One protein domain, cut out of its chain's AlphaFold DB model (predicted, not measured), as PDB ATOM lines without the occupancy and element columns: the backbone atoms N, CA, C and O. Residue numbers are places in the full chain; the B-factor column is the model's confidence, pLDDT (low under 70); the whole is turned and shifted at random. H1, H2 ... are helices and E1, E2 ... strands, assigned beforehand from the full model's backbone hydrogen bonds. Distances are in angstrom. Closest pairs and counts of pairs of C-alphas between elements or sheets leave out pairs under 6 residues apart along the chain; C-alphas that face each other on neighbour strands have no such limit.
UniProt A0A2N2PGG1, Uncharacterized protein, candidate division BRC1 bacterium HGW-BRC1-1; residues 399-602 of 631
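What this domain is: This is residues 399 to 602 of the 631 residues of an uncharacterized protein of candidate division BRC1 bacterium HGW-BRC1-1 (UniProt A0A2N2PGG1). The chain winds in stacked turns, a short solenoid with two sheets of parallel strands partly face to face: E1 E2 E4 E8 E10 E12, twisted, and E3 E5 E9 E11. H2 packs on the larger sheet over E2; E6, E7 and H4 make a side branch, and long loops, residues 426 to 459, lie beyond E1. The printed part has 204 residues with five named helices and twelve named strands, in the order H1 H2 E1 H3 E2 E3 E4 E5 E6 H4 E7 E8 E9 E10 E11 E12 H5; the class is mixed, with under half of the residues in named elements. It is compact, with a radius of gyration of the C-alphas of 16.4 A and spans of 47 by 42 by 31 A.

How they stand to each other: H1, residues 399 to 406, and H2, residues 409 to 418, come before the six-stranded sheet E1, 422 to 425, E2, 481 to 485, E4, 509 to 515, E8, 553 to 561, E10, 572 to 579, and E12, 590 to 592. H1 only grazes this sheet; H2 is on it, two layers, at a height of 8.5 A, over E2 and slantwise to it at 57 degrees on the local plane, with Ala 416 and Phe 484 their closest C-alphas at 6.0 A. E1, H3, residues 460 to 463, and E2 form a strand-helix-strand unit, two parallel neighbours with a helix between, its crossover right-handed. Within hydrogen-bond range are N 423 and O 484, 2.9 A, N 483 and O 512, 2.9 A, N 513 and O 558, 3.0 A, N 559 and O 576, 2.9 A, and N 575 and O 592, 2.7 A. The parallel sheet E3, 498 to 502, E5, 518 to 522, E9, 565 to 568, and E11, 583 to 585, makes a sandwich, two sheets face to face, with the first: 9.3 A centre to centre, strands at 41 degrees. Its pairs include N 501 and O 520, 2.8 A, N 568 and O 521, 2.8 A, and N 584 and O 565, 2.8 A. E6, 530 to 532, and E7, 548 to 550, are antiparallel, with N 530 and O 550 at 3.0 A. E7 runs on into E8, which bends by 95 degrees at residue 557; E10 bends by 96 degrees at residue 575. H4, 535 to 540, is close but not clearly touching H5, 596 to 599, at Phe 538 and Arg 596, their closest C-alphas, 7.7 A; H5 only grazes the larger sheet. In H1, H2 and H4 every O i to N i+4 pair is within range; H3 and H5 are too short for one.

Where its parts are: H1 begins at C-alpha 399, (-30.239, 26.064, 11.329). H2 measures 14.3 A, E8 17.7 A and E10 16.1 A. H5 ends at C-alpha 599, (-20.886, 33.608, -2.553).

The domain as a whole: Gly 428 and Ala 540 have the two C-alphas farthest apart, 50.4 A. The printed part has no cut. E1 to H3, H3 to E2 and E2 to E3 are long links. Mean pLDDT of the printed part is 88.3; residues 524 to 525, 586 to 589 and 599 are under 70.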
ATOM      1  N   ILE A 399     -31.291  25.905  10.315       78.81
ATOM      2  CA  ILE A 399     -30.239  26.064  11.329       78.81
ATOM      3  C   ILE A 399     -29.516  24.737  11.581       78.81
ATOM      4  O   ILE A 399     -28.291  24.712  11.624       78.81
ATOM      5  N   ASP A 400     -30.243  23.624  11.680       79.06
ATOM      6  CA  ASP A 400     -29.648  22.295  11.836       79.06
ATOM      7  C   ASP A 400     -28.789  21.919  10.623       79.06
ATOM      8  O   ASP A 400     -27.713  21.347  10.792       79.06
ATOM      9  N   SER A 401     -29.208  22.280   9.407       76.00
ATOM     10  CA  SER A 401     -28.386  22.097   8.208       76.00
ATOM     11  C   SER A 401     -27.115  22.948   8.258       76.00
ATOM     12  O   SER A 401     -26.026  22.439   7.994       76.00
ATOM     13  N   VAL A 402     -27.215  24.217   8.663       80.44
ATOM     14  CA  VAL A 402     -26.045  25.089   8.838       80.44
ATOM     15  C   VAL A 402     -25.081  24.487   9.863       80.44
ATOM     16  O   VAL A 402     -23.894  24.354   9.588       80.44
ATOM     17  N   MET A 403     -25.569  24.056  11.025       84.56
ATOM     18  CA  MET A 403     -24.711  23.553  12.103       84.56
ATOM     19  C   MET A 403     -24.105  22.178  11.794       84.56
ATOM     20  O   MET A 403     -22.915  21.963  12.014       84.56
ATOM     21  N   ASN A 404     -24.908  21.240  11.287       78.38
ATOM     22  CA  ASN A 404     -24.493  19.843  11.136       78.38
ATOM     23  C   ASN A 404     -23.821  19.563   9.789       78.38
ATOM     24  O   ASN A 404     -22.916  18.725   9.718       78.38
ATOM     25  N   ASN A 405     -24.236  20.277   8.740       75.94
ATOM     26  CA  ASN A 405     -23.708  20.095   7.391       75.94
ATOM     27  C   ASN A 405     -22.716  21.206   7.054       75.94
ATOM     28  O   ASN A 405     -21.579  20.910   6.692       75.94
ATOM     29  N   MET A 406     -23.110  22.479   7.204       79.94
ATOM     30  CA  MET A 406     -22.243  23.577   6.766       79.94
ATOM     31  C   MET A 406     -21.072  23.853   7.701       79.94
ATOM     32  O   MET A 406     -19.987  24.190   7.251       79.94
ATOM     33  N   MET A 407     -21.253  23.677   9.001       85.44
ATOM     34  CA  MET A 407     -20.204  23.877   9.998       85.44
ATOM     35  C   MET A 407     -19.689  22.546  10.546       85.44
ATOM     36  O   MET A 407     -19.226  22.471  11.686       85.44
ATOM     37  N   ASN A 408     -19.738  21.495   9.717       87.69
ATOM     38  CA  ASN A 408     -19.306  20.160  10.099       87.69
ATOM     39  C   ASN A 408     -17.867  20.169  10.637       87.69
ATOM     40  O   ASN A 408     -16.926  20.588   9.961       87.69
ATOM     41  N   TYR A 409     -17.721  19.675  11.864       92.19
ATOM     42  CA  TYR A 409     -16.463  19.682  12.599       92.19
ATOM     43  C   TYR A 409     -15.334  18.963  11.850       92.19
ATOM     44  O   TYR A 409     -14.263  19.534  11.664       92.19
ATOM     45  N   ASN A 410     -15.574  17.734  11.376       88.50
ATOM     46  CA  ASN A 410     -14.533  16.921  10.744       88.50
ATOM     47  C   ASN A 410     -14.060  17.549   9.431       88.50
ATOM     48  O   ASN A 410     -12.861  17.580   9.158       88.50
ATOM     49  N   THR A 411     -14.993  18.093   8.645       83.75
ATOM     50  CA  THR A 411     -14.680  18.764   7.381       83.75
ATOM     51  C   THR A 411     -13.799  19.990   7.602       83.75
ATOM     52  O   THR A 411     -12.737  20.102   6.989       83.75
ATOM     53  N   TRP A 412     -14.197  20.893   8.503       86.44
ATOM     54  CA  TRP A 412     -13.435  22.118   8.749       86.44
ATOM     55  C   TRP A 412     -12.115  21.864   9.470       86.44
ATOM     56  O   TRP A 412     -11.132  22.535   9.162       86.44
ATOM     57  N   LYS A 413     -12.053  20.865  10.357       92.31
ATOM     58  CA  LYS A 413     -10.805  20.436  10.993       92.31
ATOM     59  C   LYS A 413      -9.800  19.929   9.964       92.31
ATOM     60  O   LYS A 413      -8.666  20.401   9.943       92.31
ATOM     61  N   ALA A 414     -10.211  19.005   9.093       83.06
ATOM     62  CA  ALA A 414      -9.338  18.458   8.057       83.06
ATOM     63  C   ALA A 414      -8.837  19.556   7.105       83.06
ATOM     64  O   ALA A 414      -7.641  19.628   6.821       83.06
ATOM     65  N   PHE A 415      -9.729  20.456   6.678       82.88
ATOM     66  CA  PHE A 415      -9.357  21.595   5.842       82.88
ATOM     67  C   PHE A 415      -8.371  22.530   6.559       82.88
ATOM     68  O   PHE A 415      -7.359  22.915   5.980       82.88
ATOM     69  N   ALA A 416      -8.601  22.847   7.835       88.50
ATOM     70  CA  ALA A 416      -7.693  23.686   8.610       88.50
ATOM     71  C   ALA A 416      -6.302  23.062   8.771       88.50
ATOM     72  O   ALA A 416      -5.312  23.774   8.642       88.50
ATOM     73  N   ILE A 417      -6.208  21.748   9.005       84.38
ATOM     74  CA  ILE A 417      -4.921  21.038   9.078       84.38
ATOM     75  C   ILE A 417      -4.169  21.174   7.748       84.38
ATOM     76  O   ILE A 417      -3.004  21.567   7.747       84.38
ATOM     77  N   GLN A 418      -4.845  20.938   6.619       82.94
ATOM     78  CA  GLN A 418      -4.246  21.071   5.283       82.94
ATOM     79  C   GLN A 418      -3.765  22.496   4.983       82.94
ATOM     80  O   GLN A 418      -2.740  22.674   4.335       82.94
ATOM     81  N   GLN A 419      -4.485  23.510   5.463       82.19
ATOM     82  CA  GLN A 419      -4.125  24.918   5.270       82.19
ATOM     83  C   GLN A 419      -3.139  25.451   6.328       82.19
ATOM     84  O   GLN A 419      -2.852  26.647   6.342       82.19
ATOM     85  N   GLY A 420      -2.647  24.609   7.248       86.56
ATOM     86  CA  GLY A 420      -1.793  25.049   8.359       86.56
ATOM     87  C   GLY A 420      -2.492  26.014   9.330       86.56
ATOM     88  O   GLY A 420      -1.835  26.784  10.024       86.56
ATOM     89  N   GLY A 421      -3.826  25.995   9.352       92.25
ATOM     90  CA  GLY A 421      -4.708  26.846  10.150       92.25
ATOM     91  C   GLY A 421      -5.293  26.162  11.387       92.25
ATOM     92  O   GLY A 421      -6.181  26.722  12.020       92.25
ATOM     93  N   TYR A 422      -4.854  24.948  11.727       97.62
ATOM     94  CA  TYR A 422      -5.341  24.207  12.894       97.62
ATOM     95  C   TYR A 422      -4.443  24.410  14.119       97.62
ATOM     96  O   TYR A 422      -3.223  24.251  14.037       97.62
ATOM     97  N   CYS A 423      -5.053  24.664  15.274       97.44
ATOM     98  CA  CYS A 423      -4.388  24.608  16.569       97.44
ATOM     99  C   CYS A 423      -5.341  24.123  17.672       97.44
ATOM    100  O   CYS A 423      -6.565  24.173  17.549       97.44
ATOM    101  N   ARG A 424      -4.775  23.661  18.786       96.12
ATOM    102  CA  ARG A 424      -5.514  23.401  20.028       96.12
ATOM    103  C   ARG A 424      -4.674  23.780  21.246       96.12
ATOM    104  O   ARG A 424      -3.444  23.755  21.136       96.12
ATOM    105  N   PRO A 425      -5.273  24.129  22.393       94.88
ATOM    106  CA  PRO A 425      -4.501  24.410  23.596       94.88
ATOM    107  C   PRO A 425      -3.718  23.167  24.049       94.88
ATOM    108  O   PRO A 425      -4.248  22.056  24.083       94.88
ATOM    109  N   GLY A 426      -2.443  23.354  24.379       90.81
ATOM    110  CA  GLY A 426      -1.572  22.316  24.918       90.81
ATOM    111  C   GLY A 426      -1.601  22.280  26.447       90.81
ATOM    112  O   GLY A 426      -1.759  23.305  27.107       90.81
ATOM    113  N   THR A 427      -1.362  21.105  27.027       84.69
ATOM    114  CA  THR A 427      -1.312  20.904  28.488       84.69
ATOM    115  C   THR A 427      -0.145  21.634  29.169       84.69
ATOM    116  O   THR A 427      -0.235  21.973  30.343       84.69
ATOM    117  N   GLY A 428       0.940  21.909  28.437       80.88
ATOM    118  CA  GLY A 428       2.132  22.624  28.919       80.88
ATOM    119  C   GLY A 428       2.149  24.128  28.612       80.88
ATOM    120  O   GLY A 428       3.231  24.713  28.527       80.88
ATOM    121  N   GLY A 429       0.981  24.730  28.369       85.31
ATOM    122  CA  GLY A 429       0.841  26.128  27.962       85.31
ATOM    123  C   GLY A 429       1.097  26.365  26.466       85.31
ATOM    124  O   GLY A 429       1.960  25.741  25.838       85.31
ATOM    125  N   GLY A 430       0.341  27.306  25.901       93.00
ATOM    126  CA  GLY A 430       0.343  27.640  24.477       93.00
ATOM    127  C   GLY A 430      -0.414  26.642  23.604       93.00
ATOM    128  O   GLY A 430      -1.253  25.890  24.095       93.00
ATOM    129  N   PHE A 431      -0.142  26.665  22.301       96.81
ATOM    130  CA  PHE A 431      -0.885  25.901  21.301       96.81
ATOM    131  C   PHE A 431      -0.045  24.777  20.688       96.81
ATOM    132  O   PHE A 431       1.172  24.895  20.520       96.81
ATOM    133  N   VAL A 432      -0.717  23.687  20.328       97.25
ATOM    134  CA  VAL A 432      -0.147  22.518  19.652       97.25
ATOM    135  C   VAL A 432      -0.934  22.187  18.382       97.25
ATOM    136  O   VAL A 432      -2.084  22.609  18.229       97.25
ATOM    137  N   ASN A 433      -0.323  21.430  17.470       95.81
ATOM    138  CA  ASN A 433      -1.009  20.892  16.293       95.81
ATOM    139  C   ASN A 433      -1.877  19.662  16.641       95.81
ATOM    140  O   ASN A 433      -2.089  19.311  17.808       95.81
ATOM    141  N   ASP A 434      -2.418  19.002  15.619       94.06
ATOM    142  CA  ASP A 434      -3.240  17.797  15.758       94.06
ATOM    143  C   ASP A 434      -2.454  16.649  16.412       94.06
ATOM    144  O   ASP A 434      -2.948  16.009  17.341       94.06
ATOM    145  N   SER A 435      -1.182  16.506  16.039       93.81
ATOM    146  CA  SER A 435      -0.231  15.529  16.580       93.81
ATOM    147  C   SER A 435       0.301  15.874  17.981       93.81
ATOM    148  O   SER A 435       1.078  15.111  18.552       93.81
ATOM    149  N   GLY A 436      -0.094  17.013  18.564       94.69
ATOM    150  CA  GLY A 436       0.355  17.450  19.892       94.69
ATOM    151  C   GLY A 436       1.745  18.096  19.924       94.69
ATOM    152  O   GLY A 436       2.284  18.330  21.005       94.69
ATOM    153  N   GLN A 437       2.329  18.416  18.769       95.19
ATOM    154  CA  GLN A 437       3.603  19.128  18.681       95.19
ATOM    155  C   GLN A 437       3.405  20.625  18.967       95.19
ATOM    156  O   GLN A 437       2.443  21.206  18.456       95.19
ATOM    157  N   PRO A 438       4.306  21.275  19.730       96.94
ATOM    158  CA  PRO A 438       4.253  22.715  19.964       96.94
ATOM    159  C   PRO A 438       4.254  23.518  18.664       96.94
ATOM    160  O   PRO A 438       5.067  23.271  17.772       96.94
ATOM    161  N   LEU A 439       3.365  24.505  18.591       97.50
ATOM    162  CA  LEU A 439       3.324  25.461  17.495       97.50
ATOM    163  C   LEU A 439       4.156  26.703  17.821       97.50
ATOM    164  O   LEU A 439       4.248  27.161  18.963       97.50
ATOM    165  N   TYR A 440       4.733  27.266  16.772       97.06
ATOM    166  CA  TYR A 440       5.464  28.520  16.735       97.06
ATOM    167  C   TYR A 440       4.856  29.411  15.652       97.06
ATOM    168  O   TYR A 440       4.176  28.934  14.744       97.06
ATOM    169  N   VAL A 441       5.099  30.711  15.753       95.19
ATOM    170  CA  VAL A 441       4.633  31.729  14.820       95.19
ATOM    171  C   VAL A 441       5.839  32.353  14.135       95.19
ATOM    172  O   VAL A 441       6.786  32.794  14.798       95.19
ATOM    173  N   THR A 442       5.807  32.370  12.806       92.38
ATOM    174  CA  THR A 442       6.816  33.035  11.981       92.38
ATOM    175  C   THR A 442       6.730  34.557  12.132       92.38
ATOM    176  O   THR A 442       5.672  35.080  12.488       92.38
ATOM    177  N   PRO A 443       7.780  35.316  11.771       87.50
ATOM    178  CA  PRO A 443       7.701  36.780  11.718       87.50
ATOM    179  C   PRO A 443       6.572  37.319  10.820       87.50
ATOM    180  O   PRO A 443       6.107  38.437  11.014       87.50
ATOM    181  N   SER A 444       6.111  36.521   9.850       83.50
ATOM    182  CA  SER A 444       4.985  36.835   8.962       83.50
ATOM    183  C   SER A 444       3.600  36.474   9.527       83.50
ATOM    184  O   SER A 444       2.596  36.695   8.846       83.50
ATOM    185  N   GLY A 445       3.520  35.921  10.742       85.69
ATOM    186  CA  GLY A 445       2.257  35.566  11.398       85.69
ATOM    187  C   GLY A 445       1.662  34.219  10.967       85.69
ATOM    188  O   GLY A 445       0.458  34.015  11.115       85.69
ATOM    189  N   SER A 446       2.468  33.306  10.416       89.62
ATOM    190  CA  SER A 446       2.041  31.947  10.046       89.62
ATOM    191  C   SER A 446       2.420  30.932  11.125       89.62
ATOM    192  O   SER A 446       3.474  31.053  11.748       89.62
ATOM    193  N   MET A 447       1.588  29.906  11.331       91.69
ATOM    194  CA  MET A 447       1.879  28.820  12.274       91.69
ATOM    195  C   MET A 447       2.859  27.799  11.674       91.69
ATOM    196  O   MET A 447       2.810  27.501  10.483       91.69
ATOM    197  N   THR A 448       3.754  27.258  12.500       92.69
ATOM    198  CA  THR A 448       4.759  26.250  12.123       92.69
ATOM    199  C   THR A 448       5.151  25.387  13.325       92.69
ATOM    200  O   THR A 448       4.936  25.779  14.468       92.69
ATOM    201  N   THR A 449       5.744  24.216  13.100       94.38
ATOM    202  CA  THR A 449       6.327  23.365  14.159       94.38
ATOM    203  C   THR A 449       7.823  23.624  14.374       94.38
ATOM    204  O   THR A 449       8.430  23.066  15.288       94.38
ATOM    205  N   VAL A 450       8.438  24.483  13.552       93.31
ATOM    206  CA  VAL A 450       9.871  24.802  13.621       93.31
ATOM    207  C   VAL A 450      10.125  25.880  14.674       93.31
ATOM    208  O   VAL A 450       9.648  27.003  14.534       93.31
ATOM    209  N   ALA A 451      10.927  25.566  15.691       94.50
ATOM    210  CA  ALA A 451      11.271  26.508  16.759       94.50
ATOM    211  C   ALA A 451      12.284  27.582  16.326       94.50
ATOM    212  O   ALA A 451      12.196  28.738  16.735       94.50
ATOM    213  N   THR A 452      13.268  27.209  15.506       94.88
ATOM    214  CA  THR A 452      14.381  28.085  15.126       94.88
ATOM    215  C   THR A 452      13.875  29.339  14.406       94.88
ATOM    216  O   THR A 452      13.150  29.231  13.422       94.88
ATOM    217  N   HIS A 453      14.265  30.522  14.897       93.38
ATOM    218  CA  HIS A 453      13.849  31.848  14.404       93.38
ATOM    219  C   HIS A 453      12.349  32.185  14.516       93.38
ATOM    220  O   HIS A 453      11.931  33.234  14.028       93.38
ATOM    221  N   ASN A 454      11.550  31.353  15.193       95.44
ATOM    222  CA  ASN A 454      10.113  31.567  15.367       95.44
ATOM    223  C   ASN A 454       9.756  31.717  16.851       95.44
ATOM    224  O   ASN A 454      10.438  31.203  17.737       95.44
ATOM    225  N   THR A 455       8.666  32.425  17.142       96.56
ATOM    226  CA  THR A 455       8.219  32.644  18.529       96.56
ATOM    227  C   THR A 455       7.211  31.576  18.920       96.56
ATOM    228  O   THR A 455       6.322  31.272  18.134       96.56
ATOM    229  N   ARG A 456       7.294  31.005  20.126       96.88
ATOM    230  CA  ARG A 456       6.315  29.999  20.578       96.88
ATOM    231  C   ARG A 456       4.890  30.565  20.530       96.88
ATOM    232  O   ARG A 456       4.651  31.671  21.023       96.88
ATOM    233  N   PHE A 457       3.955  29.806  19.954       96.75
ATOM    234  CA  PHE A 457       2.559  30.211  19.833       96.75
ATOM    235  C   PHE A 457       1.850  30.007  21.172       96.75
ATOM    236  O   PHE A 457       1.564  28.884  21.593       96.75
ATOM    237  N   THR A 458       1.624  31.107  21.874       94.62
ATOM    238  CA  THR A 458       1.066  31.148  23.228       94.62
ATOM    239  C   THR A 458      -0.187  32.005  23.321       94.62
ATOM    240  O   THR A 458      -1.020  31.759  24.188       94.62
ATOM    241  N   GLU A 459      -0.367  32.953  22.402       91.88
ATOM    242  CA  GLU A 459      -1.463  33.914  22.417       91.88
ATOM    243  C   GLU A 459      -1.948  34.188  20.995       91.88
ATOM    244  O   GLU A 459      -1.143  34.389  20.084       91.88
ATOM    245  N   LEU A 460      -3.268  34.286  20.805       91.81
ATOM    246  CA  LEU A 460      -3.853  34.483  19.475       91.81
ATOM    247  C   LEU A 460      -3.332  35.741  18.779       91.81
ATOM    248  O   LEU A 460      -3.065  35.688  17.585       91.81
ATOM    249  N   ARG A 461      -3.065  36.835  19.505       91.25
ATOM    250  CA  ARG A 461      -2.536  38.083  18.918       91.25
ATOM    251  C   ARG A 461      -1.299  37.900  18.033       91.25
ATOM    252  O   ARG A 461      -1.100  38.690  17.116       91.25
ATOM    253  N   GLN A 462      -0.496  36.858  18.267       93.38
ATOM    254  CA  GLN A 462       0.712  36.568  17.488       93.38
ATOM    255  C   GLN A 462       0.411  36.242  16.017       93.38
ATOM    256  O   GLN A 462       1.231  36.534  15.154       93.38
ATOM    257  N   ILE A 463      -0.764  35.676  15.725       94.38
ATOM    258  CA  ILE A 463      -1.218  35.350  14.361       94.38
ATOM    259  C   ILE A 463      -2.260  36.352  13.838       94.38
ATOM    260  O   ILE A 463      -2.954  36.083  12.856       94.38
ATOM    261  N   SER A 464      -2.410  37.503  14.501       93.88
ATOM    262  CA  SER A 464      -3.376  38.513  14.083       93.88
ATOM    263  C   SER A 464      -3.043  39.083  12.706       93.88
ATOM    264  O   SER A 464      -1.900  39.409  12.395       93.88
ATOM    265  N   MET A 465      -4.084  39.311  11.909       94.69
ATOM    266  CA  MET A 465      -3.990  39.963  10.606       94.69
ATOM    267  C   MET A 465      -4.116  41.490  10.698       94.69
ATOM    268  O   MET A 465      -4.204  42.152   9.667       94.69
ATOM    269  N   LYS A 466      -4.138  42.079  11.902       93.19
ATOM    270  CA  LYS A 466      -4.373  43.521  12.097       93.19
ATOM    271  C   LYS A 466      -3.381  44.385  11.321       93.19
ATOM    272  O   LYS A 466      -3.789  45.354  10.692       93.19
ATOM    273  N   ASN A 467      -2.104  44.003  11.309       91.38
ATOM    274  CA  ASN A 467      -1.053  44.741  10.599       91.38
ATOM    275  C   ASN A 467      -1.194  44.683   9.068       91.38
ATOM    276  O   ASN A 467      -0.518  45.429   8.367       91.38
ATOM    277  N   LEU A 468      -2.055  43.801   8.549       93.12
ATOM    278  CA  LEU A 468      -2.372  43.710   7.126       93.12
ATOM    279  C   LEU A 468      -3.533  44.630   6.732       93.12
ATOM    280  O   LEU A 468      -3.779  44.798   5.541       93.12
ATOM    281  N   VAL A 469      -4.258  45.202   7.702       94.25
ATOM    282  CA  VAL A 469      -5.358  46.130   7.427       94.25
ATOM    283  C   VAL A 469      -4.772  47.475   6.993       94.25
ATOM    284  O   VAL A 469      -4.097  48.126   7.794       94.25
ATOM    285  N   PRO A 470      -4.998  47.910   5.740       93.25
ATOM    286  CA  PRO A 470      -4.492  49.192   5.270       93.25
ATOM    287  C   PRO A 470      -5.170  50.355   6.000       93.25
ATOM    288  O   PRO A 470      -6.268  50.224   6.539       93.25
ATOM    289  N   SER A 471      -4.548  51.534   5.961       91.75
ATOM    290  CA  SER A 471      -5.058  52.742   6.630       91.75
ATOM    291  C   SER A 471      -6.446  53.184   6.153       91.75
ATOM    292  O   SER A 471      -7.175  53.827   6.903       91.75
ATOM    293  N   ASN A 472      -6.832  52.828   4.924       91.38
ATOM    294  CA  ASN A 472      -8.166  53.091   4.384       91.38
ATOM    295  C   ASN A 472      -9.226  52.058   4.819       91.38
ATOM    296  O   ASN A 472     -10.378  52.191   4.412       91.38
ATOM    297  N   GLY A 473      -8.844  51.036   5.594       92.88
ATOM    298  CA  GLY A 473      -9.713  49.969   6.090       92.88
ATOM    299  C   GLY A 473     -10.133  48.932   5.044       92.88
ATOM    300  O   GLY A 473     -10.856  47.998   5.386       92.88
ATOM    301  N   ASN A 474      -9.718  49.054   3.780       93.56
ATOM    302  CA  ASN A 474     -10.147  48.141   2.722       93.56
ATOM    303  C   ASN A 474      -9.420  46.793   2.814       93.56
ATOM    304  O   ASN A 474      -8.259  46.654   2.438       93.56
ATOM    305  N   THR A 475     -10.132  45.774   3.274       92.69
ATOM    306  CA  THR A 475      -9.604  44.423   3.485       92.69
ATOM    307  C   THR A 475      -9.693  43.534   2.240       92.69
ATOM    308  O   THR A 475      -9.368  42.351   2.329       92.69
ATOM    309  N   SER A 476     -10.119  44.048   1.077       88.12
ATOM    310  CA  SER A 476     -10.357  43.240  -0.136       88.12
ATOM    311  C   SER A 476      -9.110  42.518  -0.662       88.12
ATOM    312  O   SER A 476      -9.229  41.434  -1.224       88.12
ATOM    313  N   GLN A 477      -7.925  43.096  -0.445       87.00
ATOM    314  CA  GLN A 477      -6.634  42.527  -0.854       87.00
ATOM    315  C   GLN A 477      -6.050  41.545   0.170       87.00
ATOM    316  O   GLN A 477      -5.069  40.860  -0.109       87.00
ATOM    317  N   ILE A 478      -6.633  41.477   1.367       89.06
ATOM    318  CA  ILE A 478      -6.213  40.524   2.386       89.06
ATOM    319  C   ILE A 478      -6.862  39.174   2.038       89.06
ATOM    320  O   ILE A 478      -8.089  39.107   1.936       89.06
ATOM    321  N   PRO A 479      -6.095  38.087   1.847       86.88
ATOM    322  CA  PRO A 479      -6.677  36.786   1.536       86.88
ATOM    323  C   PRO A 479      -7.455  36.233   2.736       86.88
ATOM    324  O   PRO A 479      -7.031  36.390   3.882       86.88
ATOM    325  N   ASP A 480      -8.572  35.551   2.474       88.12
ATOM    326  CA  ASP A 480      -9.277  34.797   3.514       88.12
ATOM    327  C   ASP A 480      -8.395  33.658   4.032       88.12
ATOM    328  O   ASP A 480      -7.823  32.895   3.250       88.12
ATOM    329  N   ARG A 481      -8.332  33.504   5.356       90.69
ATOM    330  CA  ARG A 481      -7.644  32.399   6.031       90.69
ATOM    331  C   ARG A 481      -8.613  31.610   6.904       90.69
ATOM    332  O   ARG A 481      -9.637  32.129   7.350       90.69
ATOM    333  N   ILE A 482      -8.284  30.345   7.150       93.56
ATOM    334  CA  ILE A 482      -8.956  29.529   8.161       93.56
ATOM    335  C   ILE A 482      -8.108  29.469   9.428       93.56
ATOM    336  O   ILE A 482      -6.910  29.209   9.361       93.56
ATOM    337  N   LEU A 483      -8.744  29.714  10.570       96.56
ATOM    338  CA  LEU A 483      -8.212  29.398  11.887       96.56
ATOM    339  C   LEU A 483      -9.215  28.493  12.588       96.56
ATOM    340  O   LEU A 483     -10.356  28.890  12.818       96.56
ATOM    341  N   PHE A 484      -8.786  27.278  12.900       97.94
ATOM    342  CA  PHE A 484      -9.554  26.289  13.633       97.94
ATOM    343  C   PHE A 484      -8.905  26.086  14.994       97.94
ATOM    344  O   PHE A 484      -7.794  25.563  15.073       97.94
ATOM    345  N   ILE A 485      -9.605  26.497  16.048       97.62
ATOM    346  CA  ILE A 485      -9.185  26.308  17.435       97.62
ATOM    347  C   ILE A 485     -10.026  25.184  18.025       97.62
ATOM    348  O   ILE A 485     -11.238  25.331  18.196       97.62
ATOM    349  N   ASP A 486      -9.388  24.052  18.299       97.62
ATOM    350  CA  ASP A 486     -10.055  22.871  18.838       97.62
ATOM    351  C   ASP A 486     -10.110  22.869  20.376       97.62
ATOM    352  O   ASP A 486      -9.475  23.683  21.052       97.62
ATOM    353  N   THR A 487     -10.837  21.898  20.924       96.44
ATOM    354  CA  THR A 487     -10.788  21.531  22.343       96.44
ATOM    355  C   THR A 487      -9.393  21.045  22.729       96.44
ATOM    356  O   THR A 487      -8.598  20.641  21.874       96.44
ATOM    357  N   ILE A 488      -9.091  21.032  24.031       92.81
ATOM    358  CA  ILE A 488      -7.806  20.528  24.546       92.81
ATOM    359  C   ILE A 488      -7.566  19.091  24.061       92.81
ATOM    360  O   ILE A 488      -6.453  18.734  23.672       92.81
ATOM    361  N   GLU A 489      -8.620  18.280  24.018       94.44
ATOM    362  CA  GLU A 489      -8.594  16.887  23.580       94.44
ATOM    363  C   GLU A 489      -8.498  16.737  22.054       94.44
ATOM    364  O   GLU A 489      -8.178  15.656  21.565       94.44
ATOM    365  N   GLY A 490      -8.753  17.801  21.285       94.69
ATOM    366  CA  GLY A 490      -8.769  17.742  19.827       94.69
ATOM    367  C   GLY A 490      -9.942  16.921  19.287       94.69
ATOM    368  O   GLY A 490      -9.774  16.163  18.329       94.69
ATOM    369  N   THR A 491     -11.114  17.014  19.920       95.44
ATOM    370  CA  THR A 491     -12.314  16.262  19.523       95.44
ATOM    371  C   THR A 491     -13.564  17.139  19.515       95.44
ATOM    372  O   THR A 491     -13.674  18.096  20.284       95.44
ATOM    373  N   GLN A 492     -14.545  16.782  18.676       94.06
ATOM    374  CA  GLN A 492     -15.804  17.525  18.524       94.06
ATOM    375  C   GLN A 492     -16.553  17.721  19.848       94.06
ATOM    376  O   GLN A 492     -17.138  18.777  20.074       94.06
ATOM    377  N   ASN A 493     -16.526  16.699  20.704       93.25
ATOM    378  CA  ASN A 493     -17.238  16.659  21.980       93.25
ATOM    379  C   ASN A 493     -16.278  16.790  23.176       93.25
ATOM    380  O   ASN A 493     -16.606  16.336  24.270       93.25
ATOM    381  N   GLY A 494     -15.077  17.333  22.952       91.69
ATOM    382  CA  GLY A 494     -14.118  17.611  24.018       91.69
ATOM    383  C   GLY A 494     -14.588  18.737  24.938       91.69
ATOM    384  O   GLY A 494     -15.628  19.362  24.715       91.69
ATOM    385  N   THR A 495     -13.799  19.017  25.968       93.31
ATOM    386  CA  THR A 495     -14.122  20.057  26.944       93.31
ATOM    387  C   THR A 495     -13.935  21.429  26.304       93.31
ATOM    388  O   THR A 495     -12.840  21.765  25.842       93.31
ATOM    389  N   TYR A 496     -14.995  22.238  26.273       92.69
ATOM    390  CA  TYR A 496     -14.903  23.602  25.762       92.69
ATOM    391  C   TYR A 496     -14.016  24.452  26.670       92.69
ATOM    392  O   TYR A 496     -14.231  24.555  27.877       92.69
ATOM    393  N   GLY A 497     -12.996  25.057  26.063       89.38
ATOM    394  CA  GLY A 497     -12.287  26.172  26.672       89.38
ATOM    395  C   GLY A 497     -13.117  27.454  26.592       89.38
ATOM    396  O   GLY A 497     -14.215  27.472  26.040       89.38
ATOM    397  N   ASN A 498     -12.554  28.546  27.102       90.69
ATOM    398  CA  ASN A 498     -13.051  29.891  26.839       90.69
ATOM    399  C   ASN A 498     -11.956  30.678  26.117       90.69
ATOM    400  O   ASN A 498     -10.891  30.932  26.682       90.69
ATOM    401  N   ILE A 499     -12.217  31.053  24.867       90.62
ATOM    402  CA  ILE A 499     -11.348  31.945  24.105       90.62
ATOM    403  C   ILE A 499     -11.877  33.365  24.277       90.62
ATOM    404  O   ILE A 499     -12.974  33.682  23.824       90.62
ATOM    405  N   ALA A 500     -11.088  34.227  24.911       88.88
ATOM    406  CA  ALA A 500     -11.415  35.637  25.080       88.88
ATOM    407  C   ALA A 500     -10.584  36.506  24.127       88.88
ATOM    408  O   ALA A 500      -9.376  36.307  24.012       88.88
ATOM    409  N   MET A 501     -11.220  37.478  23.469       86.50
ATOM    410  CA  MET A 501     -10.548  38.533  22.705       86.50
ATOM    411  C   MET A 501     -10.921  39.904  23.257       86.50
ATOM    412  O   MET A 501     -12.057  40.369  23.139       86.50
ATOM    413  N   ASN A 502      -9.942  40.568  23.842       84.81
ATOM    414  CA  ASN A 502     -10.082  41.873  24.460       84.81
ATOM    415  C   ASN A 502      -9.526  42.962  23.543       84.81
ATOM    416  O   ASN A 502      -8.674  42.716  22.687       84.81
ATOM    417  N   SER A 503      -9.952  44.207  23.751       76.50
ATOM    418  CA  SER A 503      -9.454  45.342  22.966       76.50
ATOM    419  C   SER A 503      -7.929  45.502  23.022       76.50
ATOM    420  O   SER A 503      -7.336  45.986  22.065       76.50
ATOM    421  N   SER A 504      -7.277  45.083  24.111       82.56
ATOM    422  CA  SER A 504      -5.812  45.096  24.252       82.56
ATOM    423  C   SER A 504      -5.087  44.084  23.362       82.56
ATOM    424  O   SER A 504      -3.879  44.204  23.159       82.56
ATOM    425  N   ASP A 505      -5.801  43.098  22.820       84.25
ATOM    426  CA  ASP A 505      -5.187  41.970  22.120       84.25
ATOM    427  C   ASP A 505      -4.805  42.319  20.681       84.25
ATOM    428  O   ASP A 505      -4.166  41.517  20.008       84.25
ATOM    429  N   ASN A 506      -5.141  43.529  20.207       85.69
ATOM    430  CA  ASN A 506      -4.786  44.008  18.869       85.69
ATOM    431  C   ASN A 506      -5.196  43.019  17.764       85.69
ATOM    432  O   ASN A 506      -4.477  42.838  16.784       85.69
ATOM    433  N   TRP A 507      -6.349  42.374  17.935       92.06
ATOM    434  CA  TRP A 507      -6.791  41.290  17.071       92.06
ATOM    435  C   TRP A 507      -7.538  41.782  15.825       92.06
ATOM    436  O   TRP A 507      -8.229  42.800  15.831       92.06
ATOM    437  N   PHE A 508      -7.407  41.007  14.757       94.56
ATOM    438  CA  PHE A 508      -8.201  41.065  13.541       94.56
ATOM    439  C   PHE A 508      -8.017  39.742  12.801       94.56
ATOM    440  O   PHE A 508      -6.886  39.250  12.698       94.56
ATOM    441  N   TRP A 509      -9.109  39.198  12.272       95.44
ATOM    442  CA  TRP A 509      -9.096  38.008  11.428       95.44
ATOM    443  C   TRP A 509      -9.951  38.209  10.181       95.44
ATOM    444  O   TRP A 509     -11.056  38.746  10.270       95.44
ATOM    445  N   LYS A 510      -9.472  37.725   9.032       95.06
ATOM    446  CA  LYS A 510     -10.250  37.684   7.795       95.06
ATOM    447  C   LYS A 510     -10.393  36.251   7.285       95.06
ATOM    448  O   LYS A 510      -9.394  35.566   7.079       95.06
ATOM    449  N   GLY A 511     -11.629  35.823   7.043       93.62
ATOM    450  CA  GLY A 511     -11.966  34.475   6.577       93.62
ATOM    451  C   GLY A 511     -12.808  33.702   7.591       93.62
ATOM    452  O   GLY A 511     -13.789  34.230   8.108       93.62
ATOM    453  N   LEU A 512     -12.461  32.443   7.857       94.94
ATOM    454  CA  LEU A 512     -13.187  31.588   8.803       94.94
ATOM    455  C   LEU A 512     -12.430  31.507  10.128       94.94
ATOM    456  O   LEU A 512     -11.277  31.076  10.149       94.94
ATOM    457  N   LEU A 513     -13.094  31.879  11.221       96.44
ATOM    458  CA  LEU A 513     -12.651  31.596  12.585       96.44
ATOM    459  C   LEU A 513     -13.579  30.531  13.170       96.44
ATOM    460  O   LEU A 513     -14.722  30.826  13.510       96.44
ATOM    461  N   TYR A 514     -13.102  29.290  13.234       97.12
ATOM    462  CA  TYR A 514     -13.837  28.143  13.756       97.12
ATOM    463  C   TYR A 514     -13.357  27.832  15.172       97.12
ATOM    464  O   TYR A 514     -12.214  27.423  15.371       97.12
ATOM    465  N   LEU A 515     -14.230  28.007  16.158       97.25
ATOM    466  CA  LEU A 515     -13.931  27.791  17.568       97.25
ATOM    467  C   LEU A 515     -14.749  26.614  18.092       97.25
ATOM    468  O   LEU A 515     -15.967  26.711  18.252       97.25
ATOM    469  N   ASN A 516     -14.084  25.505  18.408       97.31
ATOM    470  CA  ASN A 516     -14.694  24.400  19.144       97.31
ATOM    471  C   ASN A 516     -14.604  24.661  20.662       97.31
ATOM    472  O   ASN A 516     -13.948  23.938  21.406       97.31
ATOM    473  N   SER A 517     -15.172  25.788  21.090       95.62
ATOM    474  CA  SER A 517     -14.955  26.421  22.395       95.62
ATOM    475  C   SER A 517     -16.117  27.372  22.709       95.62
ATOM    476  O   SER A 517     -16.881  27.715  21.802       95.62
ATOM    477  N   ASP A 518     -16.212  27.851  23.951       94.94
ATOM    478  CA  ASP A 518     -16.888  29.116  24.246       94.94
ATOM    479  C   ASP A 518     -16.027  30.285  23.755       94.94
ATOM    480  O   ASP A 518     -14.792  30.190  23.693       94.94
ATOM    481  N   PHE A 519     -16.671  31.392  23.394       93.25
ATOM    482  CA  PHE A 519     -15.986  32.586  22.916       93.25
ATOM    483  C   PHE A 519     -16.514  33.827  23.614       93.25
ATOM    484  O   PHE A 519     -17.725  34.017  23.704       93.25
ATOM    485  N   SER A 520     -15.618  34.704  24.051       90.56
ATOM    486  CA  SER A 520     -15.975  35.995  24.623       90.56
ATOM    487  C   SER A 520     -15.192  37.138  23.990       90.56
ATOM    488  O   SER A 520     -14.020  36.993  23.652       90.56
ATOM    489  N   THR A 521     -15.822  38.304  23.839       87.25
ATOM    490  CA  THR A 521     -15.090  39.536  23.512       87.25
ATOM    491  C   THR A 521     -15.383  40.651  24.496       87.25
ATOM    492  O   THR A 521     -16.502  40.752  25.013       87.25
ATOM    493  N   SER A 522     -14.378  41.487  24.766       83.06
ATOM    494  CA  SER A 522     -14.537  42.673  25.607       83.06
ATOM    495  C   SER A 522     -13.849  43.914  25.034       83.06
ATOM    496  O   SER A 522     -12.692  43.882  24.613       83.06
ATOM    497  N   GLY A 523     -14.578  45.034  25.016       71.12
ATOM    498  CA  GLY A 523     -14.079  46.318  24.511       71.12
ATOM    499  C   GLY A 523     -13.963  46.385  22.979       71.12
ATOM    500  O   GLY A 523     -14.069  45.383  22.284       71.12
ATOM    501  N   GLY A 524     -13.776  47.594  22.435       62.19
ATOM    502  CA  GLY A 524     -13.665  47.823  20.981       62.19
ATOM    503  C   GLY A 524     -12.510  48.734  20.547       62.19
ATOM    504  O   GLY A 524     -12.202  48.805  19.364       62.19
ATOM    505  N   GLY A 525     -11.833  49.412  21.481       66.50
ATOM    506  CA  GLY A 525     -10.920  50.518  21.154       66.50
ATOM    507  C   GLY A 525      -9.603  50.136  20.469       66.50
ATOM    508  O   GLY A 525      -8.954  51.007  19.901       66.50
ATOM    509  N   GLY A 526      -9.191  48.865  20.513       77.25
ATOM    510  CA  GLY A 526      -7.912  48.419  19.944       77.25
ATOM    511  C   GLY A 526      -8.021  47.587  18.666       77.25
ATOM    512  O   GLY A 526      -6.992  47.187  18.120       77.25
ATOM    513  N   PHE A 527      -9.226  47.331  18.157       88.88
ATOM    514  CA  PHE A 527      -9.415  46.653  16.871       88.88
ATOM    515  C   PHE A 527      -9.356  47.662  15.707       88.88
ATOM    516  O   PHE A 527      -9.662  48.838  15.914       88.88
ATOM    517  N   PRO A 528      -8.930  47.252  14.497       92.06
ATOM    518  CA  PRO A 528      -8.793  48.173  13.371       92.06
ATOM    519  C   PRO A 528     -10.142  48.709  12.871       92.06
ATOM    520  O   PRO A 528     -11.206  48.135  13.115       92.06
ATOM    521  N   SER A 529     -10.078  49.808  12.120       93.12
ATOM    522  CA  SER A 529     -11.196  50.262  11.293       93.12
ATOM    523  C   SER A 529     -11.221  49.480   9.984       93.12
ATOM    524  O   SER A 529     -10.183  49.312   9.346       93.12
ATOM    525  N   VAL A 530     -12.402  49.015   9.583       94.56
ATOM    526  CA  VAL A 530     -12.607  48.267   8.337       94.56
ATOM    527  C   VAL A 530     -13.636  48.988   7.476       94.56
ATOM    528  O   VAL A 530     -14.664  49.446   7.978       94.56
ATOM    529  N   LEU A 531     -13.365  49.059   6.176       93.25
ATOM    530  CA  LEU A 531     -14.275  49.592   5.174       93.25
ATOM    531  C   LEU A 531     -15.368  48.556   4.917       93.25
ATOM    532  O   LEU A 531     -15.152  47.553   4.232       93.25
ATOM    533  N   MET A 532     -16.541  48.788   5.493       90.19
ATOM    534  CA  MET A 532     -17.691  47.903   5.364       90.19
ATOM    535  C   MET A 532     -18.594  48.393   4.235       90.19
ATOM    536  O   MET A 532     -18.876  49.590   4.123       90.19
ATOM    537  N   LYS A 533     -19.053  47.461   3.400       84.19
ATOM    538  CA  LYS A 533     -19.968  47.727   2.290       84.19
ATOM    539  C   LYS A 533     -21.297  47.071   2.594       84.19
ATOM    540  O   LYS A 533     -21.345  45.892   2.942       84.19
ATOM    541  N   ASN A 534     -22.367  47.828   2.425       80.69
ATOM    542  CA  ASN A 534     -23.686  47.222   2.396       80.69
ATOM    543  C   ASN A 534     -23.872  46.380   1.109       80.69
ATOM    544  O   ASN A 534     -23.053  46.490   0.193       80.69
ATOM    545  N   PRO A 535     -24.917  45.541   1.008       77.31
ATOM    546  CA  PRO A 535     -25.101  44.653  -0.140       77.31
ATOM    547  C   PRO A 535     -25.160  45.368  -1.496       77.31
ATOM    548  O   PRO A 535     -24.570  44.873  -2.452       77.31
ATOM    549  N   ASP A 536     -25.799  46.538  -1.576       72.19
ATOM    550  CA  ASP A 536     -25.900  47.317  -2.818       72.19
ATOM    551  C   ASP A 536     -24.545  47.910  -3.223       72.19
ATOM    552  O   ASP A 536     -24.138  47.831  -4.381       72.19
ATOM    553  N   GLN A 537     -23.808  48.457  -2.252       78.56
ATOM    554  CA  GLN A 537     -22.449  48.969  -2.439       78.56
ATOM    555  C   GLN A 537     -21.494  47.853  -2.858       78.56
ATOM    556  O   GLN A 537     -20.693  48.039  -3.767       78.56
ATOM    557  N   PHE A 538     -21.591  46.682  -2.225       81.31
ATOM    558  CA  PHE A 538     -20.784  45.526  -2.590       81.31
ATOM    559  C   PHE A 538     -21.123  45.025  -3.997       81.31
ATOM    560  O   PHE A 538     -20.212  44.693  -4.744       81.31
ATOM    561  N   ALA A 539     -22.402  44.990  -4.379       76.44
ATOM    562  CA  ALA A 539     -22.818  44.588  -5.721       76.44
ATOM    563  C   ALA A 539     -22.334  45.570  -6.801       76.44
ATOM    564  O   ALA A 539     -21.928  45.140  -7.879       76.44
ATOM    565  N   ALA A 540     -22.362  46.874  -6.515       77.56
ATOM    566  CA  ALA A 540     -21.906  47.912  -7.438       77.56
ATOM    567  C   ALA A 540     -20.376  47.964  -7.566       77.56
ATOM    568  O   ALA A 540     -19.851  48.216  -8.648       77.56
ATOM    569  N   ASP A 541     -19.662  47.737  -6.464       81.50
ATOM    570  CA  ASP A 541     -18.211  47.854  -6.393       81.50
ATOM    571  C   ASP A 541     -17.633  46.837  -5.387       81.50
ATOM    572  O   ASP A 541     -17.346  47.183  -4.238       81.50
ATOM    573  N   PRO A 542     -17.432  45.563  -5.779       80.56
ATOM    574  CA  PRO A 542     -16.996  44.515  -4.854       80.56
ATOM    575  C   PRO A 542     -15.603  44.768  -4.258       80.56
ATOM    576  O   PRO A 542     -15.377  44.556  -3.063       80.56
ATOM    577  N   SER A 543     -14.660  45.278  -5.056       80.50
ATOM    578  CA  SER A 543     -13.240  45.407  -4.688       80.50
ATOM    579  C   SER A 543     -12.765  46.838  -4.419       80.50
ATOM    580  O   SER A 543     -11.730  47.007  -3.767       80.50
ATOM    581  N   GLY A 544     -13.503  47.859  -4.860       78.06
ATOM    582  CA  GLY A 544     -13.102  49.262  -4.762       78.06
ATOM    583  C   GLY A 544     -13.327  49.892  -3.391       78.06
ATOM    584  O   GLY A 544     -13.362  49.204  -2.367       78.06
ATOM    585  N   SER A 545     -13.396  51.220  -3.360       81.56
ATOM    586  CA  SER A 545     -13.299  52.049  -2.151       81.56
ATOM    587  C   SER A 545     -14.636  52.576  -1.628       81.56
ATOM    588  O   SER A 545     -14.650  53.323  -0.649       81.56
ATOM    589  N   THR A 546     -15.756  52.214  -2.254       83.19
ATOM    590  CA  THR A 546     -17.086  52.577  -1.744       83.19
ATOM    591  C   THR A 546     -17.351  51.898  -0.394       83.19
ATOM    592  O   THR A 546     -16.863  50.801  -0.140       83.19
ATOM    593  N   GLY A 547     -18.085  52.540   0.515       83.31
ATOM    594  CA  GLY A 547     -18.421  51.962   1.823       83.31
ATOM    595  C   GLY A 547     -18.222  52.925   2.988       83.31
ATOM    596  O   GLY A 547     -17.947  54.108   2.801       83.31
ATOM    597  N   THR A 548     -18.384  52.403   4.203       85.56
ATOM    598  CA  THR A 548     -18.241  53.159   5.454       85.56
ATOM    599  C   THR A 548     -17.139  52.549   6.306       85.56
ATOM    600  O   THR A 548     -17.180  51.363   6.636       85.56
ATOM    601  N   ASN A 549     -16.153  53.363   6.682       86.81
ATOM    602  CA  ASN A 549     -15.122  52.933   7.617       86.81
ATOM    603  C   ASN A 549     -15.701  52.836   9.027       86.81
ATOM    604  O   ASN A 549     -16.092  53.840   9.618       86.81
ATOM    605  N   THR A 550     -15.727  51.618   9.556       86.94
ATOM    606  CA  THR A 550     -16.300  51.306  10.863       86.94
ATOM    607  C   THR A 550     -15.197  50.849  11.801       86.94
ATOM    608  O   THR A 550     -14.464  49.905  11.498       86.94
ATOM    609  N   ALA A 551     -15.067  51.535  12.935       88.38
ATOM    610  CA  ALA A 551     -14.057  51.246  13.944       88.38
ATOM    611  C   ALA A 551     -14.370  49.968  14.738       88.38
ATOM    612  O   ALA A 551     -15.499  49.466  14.756       88.38
ATOM    613  N   GLY A 552     -13.356  49.457  15.436       88.31
ATOM    614  CA  GLY A 552     -13.536  48.372  16.393       88.31
ATOM    615  C   GLY A 552     -13.803  47.007  15.752       88.31
ATOM    616  O   GLY A 552     -14.327  46.119  16.423       88.31
ATOM    617  N   CYS A 553     -13.467  46.817  14.473       91.50
ATOM    618  CA  CYS A 553     -13.753  45.585  13.746       91.50
ATOM    619  C   CYS A 553     -12.687  44.521  14.021       91.50
ATOM    620  O   CYS A 553     -11.554  44.641  13.563       91.50
ATOM    621  N   TYR A 554     -13.045  43.462  14.747       92.81
ATOM    622  CA  TYR A 554     -12.114  42.369  15.059       92.81
ATOM    623  C   TYR A 554     -12.194  41.216  14.054       92.81
ATOM    624  O   TYR A 554     -11.390  40.281  14.117       92.81
ATOM    625  N   MET A 555     -13.159  41.260  13.132       93.38
ATOM    626  CA  MET A 555     -13.377  40.179  12.185       93.38
ATOM    627  C   MET A 555     -14.063  40.617  10.889       93.38
ATOM    628  O   MET A 555     -15.098  41.277  10.923       93.38
ATOM    629  N   ASP A 556     -13.532  40.144   9.759       95.31
ATOM    630  CA  ASP A 556     -14.163  40.167   8.436       95.31
ATOM    631  C   ASP A 556     -14.348  38.730   7.914       95.31
ATOM    632  O   ASP A 556     -13.425  38.139   7.349       95.31
ATOM    633  N   GLY A 557     -15.531  38.141   8.087       94.56
ATOM    634  CA  GLY A 557     -15.805  36.781   7.613       94.56
ATOM    635  C   GLY A 557     -16.814  35.998   8.454       94.56
ATOM    636  O   GLY A 557     -17.786  36.568   8.940       94.56
ATOM    637  N   ILE A 558     -16.614  34.686   8.605       94.56
ATOM    638  CA  ILE A 558     -17.525  33.802   9.355       94.56
ATOM    639  C   ILE A 558     -16.909  33.435  10.704       94.56
ATOM    640  O   ILE A 558     -15.890  32.746  10.740       94.56
ATOM    641  N   LEU A 559     -17.530  33.870  11.801       95.31
ATOM    642  CA  LEU A 559     -17.222  33.411  13.155       95.31
ATOM    643  C   LEU A 559     -18.124  32.230  13.489       95.31
ATOM    644  O   LEU A 559     -19.333  32.412  13.614       95.31
ATOM    645  N   TYR A 560     -17.552  31.048  13.676       95.88
ATOM    646  CA  TYR A 560     -18.271  29.897  14.206       95.88
ATOM    647  C   TYR A 560     -17.819  29.576  15.625       95.88
ATOM    648  O   TYR A 560     -16.624  29.462  15.887       95.88
ATOM    649  N   VAL A 561     -18.786  29.386  16.518       96.62
ATOM    650  CA  VAL A 561     -18.578  29.035  17.923       96.62
ATOM    651  C   VAL A 561     -19.436  27.813  18.244       96.62
ATOM    652  O   VAL A 561     -20.663  27.872  18.156       96.62
ATOM    653  N   ALA A 562     -18.803  26.692  18.589       96.44
ATOM    654  CA  ALA A 562     -19.510  25.470  18.976       96.44
ATOM    655  C   ALA A 562     -20.192  25.608  20.349       96.44
ATOM    656  O   ALA A 562     -21.289  25.083  20.550       96.44
ATOM    657  N   GLY A 563     -19.549  26.326  21.274       94.38
ATOM    658  CA  GLY A 563     -20.112  26.694  22.565       94.38
ATOM    659  C   GLY A 563     -21.000  27.933  22.485       94.38
ATOM    660  O   GLY A 563     -21.663  28.209  21.479       94.38
ATOM    661  N   THR A 564     -21.016  28.683  23.575       93.25
ATOM    662  CA  THR A 564     -21.719  29.956  23.709       93.25
ATOM    663  C   THR A 564     -20.838  31.114  23.250       93.25
ATOM    664  O   THR A 564     -19.629  31.147  23.488       93.25
ATOM    665  N   MET A 565     -21.452  32.087  22.578       91.62
ATOM    666  CA  MET A 565     -20.801  33.358  22.280       91.62
ATOM    667  C   MET A 565     -21.247  34.407  23.294       91.62
ATOM    668  O   MET A 565     -22.403  34.811  23.278       91.62
ATOM    669  N   GLY A 566     -20.314  34.857  24.130       87.69
ATOM    670  CA  GLY A 566     -20.412  36.015  25.009       87.69
ATOM    671  C   GLY A 566     -19.856  37.277  24.341       87.69
ATOM    672  O   GLY A 566     -18.813  37.234  23.694       87.69
ATOM    673  N   ARG A 567     -20.478  38.442  24.510       80.44
ATOM    674  CA  ARG A 567     -19.879  39.712  24.052       80.44
ATOM    675  C   ARG A 567     -20.124  40.829  25.045       80.44
ATOM    676  O   ARG A 567     -21.195  40.901  25.624       80.44
ATOM    677  N   THR A 568     -19.126  41.679  25.251       77.50
ATOM    678  CA  THR A 568     -19.198  42.871  26.099       77.50
ATOM    679  C   THR A 568     -18.552  44.053  25.365       77.50
ATOM    680  O   THR A 568     -17.471  43.939  24.791       77.50
ATOM    681  N   GLY A 569     -19.206  45.213  25.362       72.44
ATOM    682  CA  GLY A 569     -18.697  46.430  24.710       72.44
ATOM    683  C   GLY A 569     -19.004  46.546  23.209       72.44
ATOM    684  O   GLY A 569     -19.826  45.815  22.664       72.44
ATOM    685  N   ASN A 570     -18.345  47.506  22.550       75.06
ATOM    686  CA  ASN A 570     -18.716  48.006  21.216       75.06
ATOM    687  C   ASN A 570     -17.716  47.579  20.130       75.06
ATOM    688  O   ASN A 570     -17.301  48.380  19.297       75.06
ATOM    689  N   ALA A 571     -17.252  46.329  20.179       83.31
ATOM    690  CA  ALA A 571     -16.546  45.750  19.036       83.31
ATOM    691  C   ALA A 571     -17.498  45.676  17.823       83.31
ATOM    692  O   ALA A 571     -18.706  45.812  18.006       83.31
ATOM    693  N   SER A 572     -16.986  45.385  16.630       87.94
ATOM    694  CA  SER A 572     -17.762  45.216  15.393       87.94
ATOM    695  C   SER A 572     -17.344  43.941  14.656       87.94
ATOM    696  O   SER A 572     -16.190  43.513  14.742       87.94
ATOM    697  N   VAL A 573     -18.270  43.345  13.905       92.12
ATOM    698  CA  VAL A 573     -17.995  42.246  12.963       92.12
ATOM    699  C   VAL A 573     -18.494  42.646  11.585       92.12
ATOM    700  O   VAL A 573     -19.629  43.100  11.468       92.12
ATOM    701  N   TYR A 574     -17.675  42.441  10.554       94.19
ATOM    702  CA  TYR A 574     -18.095  42.529   9.158       94.19
ATOM    703  C   TYR A 574     -18.246  41.125   8.558       94.19
ATOM    704  O   TYR A 574     -17.321  40.568   7.969       94.19
ATOM    705  N   GLY A 575     -19.407  40.505   8.737       93.62
ATOM    706  CA  GLY A 575     -19.664  39.159   8.252       93.62
ATOM    707  C   GLY A 575     -20.810  38.458   8.967       93.62
ATOM    708  O   GLY A 575     -21.867  39.046   9.176       93.62
ATOM    709  N   THR A 576     -20.602  37.191   9.310       92.81
ATOM    710  CA  THR A 576     -21.614  36.326   9.923       92.81
ATOM    711  C   THR A 576     -21.096  35.754  11.231       92.81
ATOM    712  O   THR A 576     -19.965  35.276  11.305       92.81
ATOM    713  N   ILE A 577     -21.967  35.716  12.237       93.75
ATOM    714  CA  ILE A 577     -21.768  34.936  13.457       93.75
ATOM    715  C   ILE A 577     -22.669  33.700  13.431       93.75
ATOM    716  O   ILE A 577     -23.867  33.796  13.169       93.75
ATOM    717  N   ILE A 578     -22.096  32.543  13.748       94.81
ATOM    718  CA  ILE A 578     -22.786  31.264  13.899       94.81
ATOM    719  C   ILE A 578     -22.424  30.702  15.278       94.81
ATOM    720  O   ILE A 578     -21.282  30.312  15.503       94.81
ATOM    721  N   ALA A 579     -23.378  30.654  16.204       95.31
ATOM    722  CA  ALA A 579     -23.153  30.168  17.567       95.31
ATOM    723  C   ALA A 579     -24.060  28.971  17.868       95.31
ATOM    724  O   ALA A 579     -25.278  29.115  17.976       95.31
ATOM    725  N   LYS A 580     -23.490  27.773  18.003       94.81
ATOM    726  CA  LYS A 580     -24.264  26.545  18.233       94.81
ATOM    727  C   LYS A 580     -24.860  26.502  19.646       94.81
ATOM    728  O   LYS A 580     -26.032  26.159  19.779       94.81
ATOM    729  N   GLY A 581     -24.098  26.892  20.670       93.25
ATOM    730  CA  GLY A 581     -24.546  26.923  22.070       93.25
ATOM    731  C   GLY A 581     -25.407  28.134  22.442       93.25
ATOM    732  O   GLY A 581     -25.967  28.176  23.534       93.25
ATOM    733  N   GLY A 582     -25.551  29.105  21.540       92.06
ATOM    734  CA  GLY A 582     -26.325  30.320  21.772       92.06
ATOM    735  C   GLY A 582     -25.488  31.589  21.691       92.06
ATOM    736  O   GLY A 582     -24.260  31.563  21.789       92.06
ATOM    737  N   TYR A 583     -26.178  32.711  21.520       91.12
ATOM    738  CA  TYR A 583     -25.580  34.040  21.561       91.12
ATOM    739  C   TYR A 583     -26.062  34.772  22.812       91.12
ATOM    740  O   TYR A 583     -27.267  34.880  23.037       91.12
ATOM    741  N   GLY A 584     -25.125  35.307  23.589       86.56
ATOM    742  CA  GLY A 584     -25.381  36.158  24.739       86.56
ATOM    743  C   GLY A 584     -24.459  37.372  24.734       86.56
ATOM    744  O   GLY A 584     -23.256  37.258  24.523       86.56
ATOM    745  N   GLY A 585     -24.995  38.563  24.977       73.06
ATOM    746  CA  GLY A 585     -24.162  39.765  24.965       73.06
ATOM    747  C   GLY A 585     -24.640  40.894  25.863       73.06
ATOM    748  O   GLY A 585     -25.803  40.975  26.254       73.06
ATOM    749  N   SER A 586     -23.708  41.781  26.183       67.88
ATOM    750  CA  SER A 586     -23.900  43.127  26.703       67.88
ATOM    751  C   SER A 586     -23.006  44.107  25.918       67.88
ATOM    752  O   SER A 586     -22.174  43.705  25.105       67.88
ATOM    753  N   GLY A 587     -23.172  45.412  26.120       59.25
ATOM    754  CA  GLY A 587     -22.657  46.446  25.206       59.25
ATOM    755  C   GLY A 587     -23.531  46.598  23.961       59.25
ATOM    756  O   GLY A 587     -24.550  45.929  23.853       59.25
ATOM    757  N   SER A 588     -23.187  47.488  23.037       63.66
ATOM    758  CA  SER A 588     -23.920  47.634  21.772       63.66
ATOM    759  C   SER A 588     -23.120  47.001  20.634       63.66
ATOM    760  O   SER A 588     -22.476  47.723  19.877       63.66
ATOM    761  N   PRO A 589     -23.049  45.656  20.542       69.69
ATOM    762  CA  PRO A 589     -22.294  44.993  19.497       69.69
ATOM    763  C   PRO A 589     -22.908  45.228  18.120       69.69
ATOM    764  O   PRO A 589     -24.055  44.851  17.879       69.69
ATOM    765  N   ASP A 590     -22.101  45.744  17.194       79.00
ATOM    766  CA  ASP A 590     -22.471  45.825  15.788       79.00
ATOM    767  C   ASP A 590     -22.070  44.562  15.013       79.00
ATOM    768  O   ASP A 590     -20.959  44.025  15.158       79.00
ATOM    769  N   ILE A 591     -22.996  44.075  14.189       86.44
ATOM    770  CA  ILE A 591     -22.795  43.001  13.215       86.44
ATOM    771  C   ILE A 591     -23.269  43.520  11.861       86.44
ATOM    772  O   ILE A 591     -24.466  43.664  11.617       86.44
ATOM    773  N   TYR A 592     -22.315  43.791  10.983       87.12
ATOM    774  CA  TYR A 592     -22.546  44.215   9.613       87.12
ATOM    775  C   TYR A 592     -22.408  43.018   8.696       87.12
ATOM    776  O   TYR A 592     -21.332  42.436   8.600       87.12
ATOM    777  N   TYR A 593     -23.478  42.627   8.017       86.88
ATOM    778  CA  TYR A 593     -23.410  41.470   7.142       86.88
ATOM    779  C   TYR A 593     -22.570  41.730   5.886       86.88
ATOM    780  O   TYR A 593     -22.828  42.653   5.122       86.88
ATOM    781  N   ASN A 594     -21.586  40.871   5.627       88.38
ATOM    782  CA  ASN A 594     -20.759  40.963   4.431       88.38
ATOM    783  C   ASN A 594     -21.351  40.106   3.302       88.38
ATOM    784  O   ASN A 594     -21.269  38.880   3.343       88.38
ATOM    785  N   SER A 595     -21.905  40.735   2.264       83.12
ATOM    786  CA  SER A 595     -22.563  40.027   1.153       83.12
ATOM    787  C   SER A 595     -21.633  39.149   0.318       83.12
ATOM    788  O   SER A 595     -22.119  38.236  -0.349       83.12
ATOM    789  N   ARG A 596     -20.305  39.325   0.417       84.81
ATOM    790  CA  ARG A 596     -19.338  38.370  -0.156       84.81
ATOM    791  C   ARG A 596     -19.528  36.955   0.394       84.81
ATOM    792  O   ARG A 596     -19.119  35.980  -0.226       84.81
ATOM    793  N   LEU A 597     -20.124  36.833   1.581       83.38
ATOM    794  CA  LEU A 597     -20.327  35.550   2.229       83.38
ATOM    795  C   LEU A 597     -21.428  34.730   1.569       83.38
ATOM    796  O   LEU A 597     -21.313  33.520   1.667       83.38
ATOM    797  N   LYS A 598     -22.398  35.329   0.848       73.94
ATOM    798  CA  LYS A 598     -23.404  34.603   0.025       73.94
ATOM    799  C   LYS A 598     -22.756  33.691  -0.995       73.94
ATOM    800  O   LYS A 598     -23.199  32.590  -1.305       73.94
ATOM    801  N   GLU A 599     -21.692  34.231  -1.547       69.19
ATOM    802  CA  GLU A 599     -20.886  33.608  -2.553       69.19
ATOM    803  C   GLU A 599     -20.027  32.506  -1.950       69.19
ATOM    804  O   GLU A 599     -19.860  31.462  -2.581       69.19
ATOM    805  N   GLY A 600     -19.513  32.736  -0.743       70.94
ATOM    806  CA  GLY A 600     -18.689  31.779  -0.043       70.94
ATOM    807  C   GLY A 600     -17.251  32.193   0.212       70.94
ATOM    808  O   GLY A 600     -16.673  32.952  -0.562       70.94
ATOM    809  N   LEU A 601     -16.646  31.646   1.269       76.75
ATOM    810  CA  LEU A 601     -15.218  31.822   1.551       76.75
ATOM    811  C   LEU A 601     -14.350  30.909   0.665       76.75
ATOM    812  O   LEU A 601     -14.807  29.875   0.198       76.75
ATOM    813  N   PHE A 602     -13.080  31.266   0.449       73.62
ATOM    814  CA  PHE A 602     -12.052  30.413  -0.187       73.62
ATOM    815  C   PHE A 602     -12.265  30.002  -1.659       73.62
ATOM    816  O   PHE A 602     -11.551  29.131  -2.156       73.62
TER     817      PHE A 602